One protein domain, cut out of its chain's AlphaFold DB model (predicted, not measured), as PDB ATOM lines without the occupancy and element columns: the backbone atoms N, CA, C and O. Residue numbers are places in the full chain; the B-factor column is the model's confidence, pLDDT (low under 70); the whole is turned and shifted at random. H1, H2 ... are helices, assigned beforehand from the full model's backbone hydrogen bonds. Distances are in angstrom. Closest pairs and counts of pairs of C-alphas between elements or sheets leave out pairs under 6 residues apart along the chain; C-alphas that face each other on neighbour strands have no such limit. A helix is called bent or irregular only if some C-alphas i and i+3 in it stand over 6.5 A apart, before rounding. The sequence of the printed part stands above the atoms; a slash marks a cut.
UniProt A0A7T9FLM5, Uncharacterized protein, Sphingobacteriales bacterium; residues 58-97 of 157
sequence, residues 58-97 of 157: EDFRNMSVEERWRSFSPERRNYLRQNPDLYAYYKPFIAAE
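AT A GLANCE: This is residues 58 to 97 of the 157 residues of an uncharacterized protein of Sphingobacteriales bacterium (UniProt A0A7T9FLM5). H2, H3 and H4 make a small cluster of short helices at steep angles, and H1 sits at one end of the longest axis, near H2. The printed part has 40 residues with four named helices, all helix by class. It is compact, radius of gyration of the C-alphas 9.9 A, spanning 27 by 18 by 17 A.

HOW THE PARTS SIT: Start at H1, residues 58 to 62, close but not clearly touching H2, residues 65 to 71; look at their closest C-alphas, Phe 60 and Arg 68, 7.1 A apart. H3, residues 74 to 82, only just touches H4, residues 88 to 96, with 3 pairs of C-alphas within 8 A, the closest Arg 81 and Ile 94 at 5.9 A. H2 touches H4, closest C-alphas Trp 69 and Tyr 90 at 7.4 A, at a steep tilt of 64 degrees. O i to N i+4 pairs are within hydrogen-bond range throughout H2 and H3, 3 of 5 in H4, and 0 of 1 in H1, with 1 of 2 O i to N i+3.

IN THESE COORDINATES: Find C-alpha 58 at (-3.807, -16.383, -3.480), where H1 begins, and C-alpha 96 at (-7.419, -2.890, 20.351), ending H4, 14.0 A long and irregular: C-alphas 89 and 92 are 7.2 A apart.

THE WHOLE: The printed part has no cut; its links are tight. Residue 58 is under 70 in pLDDT.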
ATOM      1  N   GLU A  58      -2.383 -16.096  -3.341       68.94
ATOM      2  CA  GLU A  58      -3.807 -16.383  -3.480       68.94
ATOM      3  C   GLU A  58      -4.493 -16.808  -2.172       68.94
ATOM      4  O   GLU A  58      -5.654 -16.471  -1.947       68.94
ATOM      5  N   ASP A  59      -3.795 -17.465  -1.252       72.12
ATOM      6  CA  ASP A  59      -4.349 -17.798   0.062       72.12
ATOM      7  C   ASP A  59      -4.411 -16.546   0.943       72.12
ATOM      8  O   ASP A  59      -5.418 -16.274   1.605       72.12
ATOM      9  N   PHE A  60      -3.377 -15.700   0.875       72.88
ATOM     10  CA  PHE A  60      -3.310 -14.469   1.664       72.88
ATOM     11  C   PHE A  60      -4.439 -13.483   1.337       72.88
ATOM     12  O   PHE A  60      -5.036 -12.883   2.236       72.88
ATOM     13  N   ARG A  61      -4.783 -13.324   0.054       75.44
ATOM     14  CA  ARG A  61      -5.873 -12.432  -0.389       75.44
ATOM     15  C   ARG A  61      -7.277 -12.974  -0.096       75.44
ATOM     16  O   ARG A  61      -8.223 -12.188  -0.158       75.44
ATOM     17  N   ASN A  62      -7.411 -14.261   0.216       84.75
ATOM     18  CA  ASN A  62      -8.689 -14.893   0.542       84.75
ATOM     19  C   ASN A  62      -8.957 -14.945   2.054       84.75
ATOM     20  O   ASN A  62     -10.108 -15.092   2.458       84.75
ATOM     21  N   MET A  63      -7.934 -14.739   2.892       83.69
ATOM     22  CA  MET A  63      -8.101 -14.581   4.339       83.69
ATOM     23  C   MET A  63      -8.934 -13.348   4.695       83.69
ATOM     24  O   MET A  63      -8.845 -12.302   4.035       83.69
ATOM     25  N   SER A  64      -9.683 -13.438   5.792       90.00
ATOM     26  CA  SER A  64     -10.322 -12.289   6.427       90.00
ATOM     27  C   SER A  64      -9.287 -11.275   6.934       90.00
ATOM     28  O   SER A  64      -8.098 -11.564   7.082       90.00
ATOM     29  N   VAL A  65      -9.736 -10.049   7.213       89.38
ATOM     30  CA  VAL A  65      -8.850  -8.980   7.700       89.38
ATOM     31  C   VAL A  65      -8.222  -9.336   9.052       89.38
ATOM     32  O   VAL A  65      -7.050  -9.038   9.278       89.38
ATOM     33  N   GLU A  66      -8.975  -9.994   9.934       89.19
ATOM     34  CA  GLU A  66      -8.472 -10.442  11.233       89.19
ATOM     35  C   GLU A  66      -7.419 -11.544  11.081       89.19
ATOM     36  O   GLU A  66      -6.360 -11.469  11.701       89.19
ATOM     37  N   GLU A  67      -7.660 -12.525  10.210       87.31
ATOM     38  CA  GLU A  67      -6.690 -13.589   9.932       87.31
ATOM     39  C   GLU A  67      -5.383 -13.017   9.375       87.31
ATOM     40  O   GLU A  67      -4.309 -13.378   9.853       87.31
ATOM     41  N   ARG A  68      -5.457 -12.040   8.460       87.75
ATOM     42  CA  ARG A  68      -4.265 -11.327   7.964       87.75
ATOM     43  C   ARG A  68      -3.545 -10.553   9.063       87.75
ATOM     44  O   ARG A  68      -2.318 -10.541   9.107       87.75
ATOM     45  N   TRP A  69      -4.288  -9.898   9.958       90.00
ATOM     46  CA  TRP A  69      -3.698  -9.187  11.094       90.00
ATOM     47  C   TRP A  69      -2.912 -10.143  12.002       90.00
ATOM     48  O   TRP A  69      -1.774  -9.859  12.392       90.00
ATOM     49  N   ARG A  70      -3.499 -11.307  12.298       88.12
ATOM     50  CA  ARG A  70      -2.878 -12.350  13.121       88.12
ATOM     51  C   ARG A  70      -1.714 -13.042  12.413       88.12
ATOM     52  O   ARG A  70      -0.756 -13.405  13.088       88.12
ATOM     53  N   SER A  71      -1.751 -13.160  11.086       84.88
ATOM     54  CA  SER A  71      -0.678 -13.785  10.304       84.88
ATOM     55  C   SER A  71       0.564 -12.905  10.143       84.88
ATOM     56  O   SER A  71       1.607 -13.398   9.722       84.88
ATOM     57  N   PHE A  72       0.479 -11.599  10.413       86.88
ATOM     58  CA  PHE A  72       1.644 -10.720  10.334       86.88
ATOM     59  C   PHE A  72       2.714 -11.063  11.377       86.88
ATOM     60  O   PHE A  72       2.429 -11.607  12.443       86.88
ATOM     61  N   SER A  73       3.959 -10.692  11.089       87.06
ATOM     62  CA  SER A  73       5.010 -10.699  12.103       87.06
ATOM     63  C   SER A  73       4.826  -9.532  13.092       87.06
ATOM     64  O   SER A  73       4.162  -8.540  12.749       87.06
ATOM     65  N   PRO A  74       5.416  -9.605  14.300       88.25
ATOM     66  CA  PRO A  74       5.445  -8.486  15.243       88.25
ATOM     67  C   PRO A  74       5.971  -7.190  14.613       88.25
ATOM     68  O   PRO A  74       5.351  -6.140  14.769       88.25
ATOM     69  N   GLU A  75       7.041  -7.269  13.814       89.12
ATOM     70  CA  GLU A  75       7.651  -6.127  13.117       89.12
ATOM     71  C   GLU A  75       6.651  -5.483  12.148       89.12
ATOM     72  O   GLU A  75       6.501  -4.260  12.096       89.12
ATOM     73  N   ARG A  76       5.901  -6.302  11.396       89.94
ATOM     74  CA  ARG A  76       4.895  -5.789  10.461       89.94
ATOM     75  C   ARG A  76       3.723  -5.138  11.191       89.94
ATOM     76  O   ARG A  76       3.284  -4.070  10.765       89.94
ATOM     77  N   ARG A  77       3.228  -5.729  12.284       92.12
ATOM     78  CA  ARG A  77       2.170  -5.108  13.103       92.12
ATOM     79  C   ARG A  77       2.645  -3.802  13.736       92.12
ATOM     80  O   ARG A  77       1.926  -2.809  13.685       92.12
ATOM     81  N   ASN A  78       3.876  -3.763  14.233       92.62
ATOM     82  CA  ASN A  78       4.532  -2.565  14.755       92.62
ATOM     83  C   ASN A  78       4.637  -1.444  13.716       92.62
ATOM     84  O   ASN A  78       4.263  -0.305  13.993       92.62
ATOM     85  N   TYR A  79       5.062  -1.770  12.496       93.25
ATOM     86  CA  TYR A  79       5.093  -0.811  11.392       93.25
ATOM     87  C   TYR A  79       3.704  -0.225  11.093       93.25
ATOM     88  O   TYR A  79       3.567   0.980  10.870       93.25
ATOM     89  N   LEU A  80       2.657  -1.055  11.130       94.38
ATOM     90  CA  LEU A  80       1.275  -0.608  10.943       94.38
ATOM     91  C   LEU A  80       0.777   0.269  12.100       94.38
ATOM     92  O   LEU A  80       0.066   1.236  11.846       94.38
ATOM     93  N   ARG A  81       1.188   0.001  13.348       92.94
ATOM     94  CA  ARG A  81       0.902   0.878  14.502       92.94
ATOM     95  C   ARG A  81       1.536   2.260  14.348       92.94
ATOM     96  O   ARG A  81       0.907   3.256  14.688       92.94
ATOM     97  N   GLN A  82       2.756   2.324  13.815       93.62
ATOM     98  CA  GLN A  82       3.447   3.588  13.531       93.62
ATOM     99  C   GLN A  82       2.824   4.354  12.353       93.62
ATOM    100  O   GLN A  82       2.958   5.572  12.276       93.62
ATOM    101  N   ASN A  83       2.137   3.650  11.447       94.12
ATOM    102  CA  ASN A  83       1.572   4.203  10.217       94.12
ATOM    103  C   ASN A  83       0.094   3.783  10.035       94.12
ATOM    104  O   ASN A  83      -0.245   3.107   9.056       94.12
ATOM    105  N   PRO A  84      -0.811   4.174  10.953       89.69
ATOM    106  CA  PRO A  84      -2.180   3.647  11.019       89.69
ATOM    107  C   PRO A  84      -3.063   4.029   9.820       89.69
ATOM    108  O   PRO A  84      -4.134   3.450   9.623       89.69
ATOM    109  N   ASP A  85      -2.634   5.000   9.013       91.88
ATOM    110  CA  ASP A  85      -3.362   5.473   7.835       91.88
ATOM    111  C   ASP A  85      -3.011   4.729   6.541       91.88
ATOM    112  O   ASP A  85      -3.752   4.852   5.568       91.88
ATOM    113  N   LEU A  86      -1.948   3.909   6.519       90.56
ATOM    114  CA  LEU A  86      -1.575   3.136   5.323       90.56
ATOM    115  C   LEU A  86      -2.694   2.192   4.876       90.56
ATOM    116  O   LEU A  86      -2.937   2.020   3.683       90.56
ATOM    117  N   TYR A  87      -3.380   1.584   5.845       91.06
ATOM    118  CA  TYR A  87      -4.445   0.620   5.605       91.06
ATOM    119  C   TYR A  87      -5.549   0.804   6.643       91.06
ATOM    120  O   TYR A  87      -5.520   0.220   7.727       91.06
ATOM    121  N   ALA A  88      -6.555   1.611   6.297       91.38
ATOM    122  CA  ALA A  88      -7.625   2.005   7.216       91.38
ATOM    123  C   ALA A  88      -8.368   0.818   7.862       91.38
ATOM    124  O   ALA A  88      -8.841   0.927   8.991       91.38
ATOM    125  N   TYR A  89      -8.432  -0.327   7.179       92.31
ATOM    126  CA  TYR A  89      -9.085  -1.538   7.673       92.31
ATOM    127  C   TYR A  89      -8.353  -2.212   8.850       92.31
ATOM    128  O   TYR A  89      -8.973  -3.004   9.554       92.31
ATOM    129  N   TYR A  90      -7.086  -1.865   9.130       94.31
ATOM    130  CA  TYR A  90      -6.374  -2.340  10.325       94.31
ATOM    131  C   TYR A  90      -6.539  -1.438  11.559       94.31
ATOM    132  O   TYR A  90      -6.172  -1.845  12.661       94.31
ATOM    133  N   LYS A  91      -7.135  -0.243  11.425       94.12
ATOM    134  CA  LYS A  91      -7.321   0.695  12.548       94.12
ATOM    135  C   LYS A  91      -8.026   0.090  13.771       94.12
ATOM    136  O   LYS A  91      -7.558   0.357  14.877       94.12
ATOM    137  N   PRO A  92      -9.088  -0.735  13.634       94.94
ATOM    138  CA  PRO A  92      -9.727  -1.361  14.793       94.94
ATOM    139  C   PRO A  92      -8.779  -2.277  15.577       94.94
ATOM    140  O   PRO A  92      -8.801  -2.278  16.804       94.94
ATOM    141  N   PHE A  93      -7.905  -3.007  14.879       93.12
ATOM    142  CA  PHE A  93      -6.940  -3.921  15.494       93.12
ATOM    143  C   PHE A  93      -5.792  -3.166  16.169       93.12
ATOM    144  O   PHE A  93      -5.400  -3.509  17.280       93.12
ATOM    145  N   ILE A  94      -5.319  -2.079  15.552       93.38
ATOM    146  CA  ILE A  94      -4.336  -1.166  16.156       93.38
ATOM    147  C   ILE A  94      -4.902  -0.528  17.432       93.38
ATOM    148  O   ILE A  94      -4.203  -0.437  18.435       93.38
ATOM    149  N   ALA A  95      -6.168  -0.102  17.414       92.81
ATOM    150  CA  ALA A  95      -6.818   0.482  18.585       92.81
ATOM    151  C   ALA A  95      -7.021  -0.538  19.720       92.81
ATOM    152  O   ALA A  95      -6.929  -0.169  20.890       92.81
ATOM    153  N   ALA A  96      -7.286  -1.804  19.382       92.69
ATOM    154  CA  ALA A  96      -7.419  -2.890  20.351       92.69
ATOM    155  C   ALA A  96      -6.067  -3.310  20.962       92.69
ATOM    156  O   ALA A  96      -5.997  -3.619  22.150       92.69
ATOM    157  N   GLU A  97      -4.994  -3.294  20.168       87.44
ATOM    158  CA  GLU A  97      -3.642  -3.704  20.563       87.44
ATOM    159  C   GLU A  97      -2.628  -2.566  20.288       87.44
ATOM    160  O   GLU A  97      -1.783  -2.698  19.398       87.44
TER     161      GLU A  97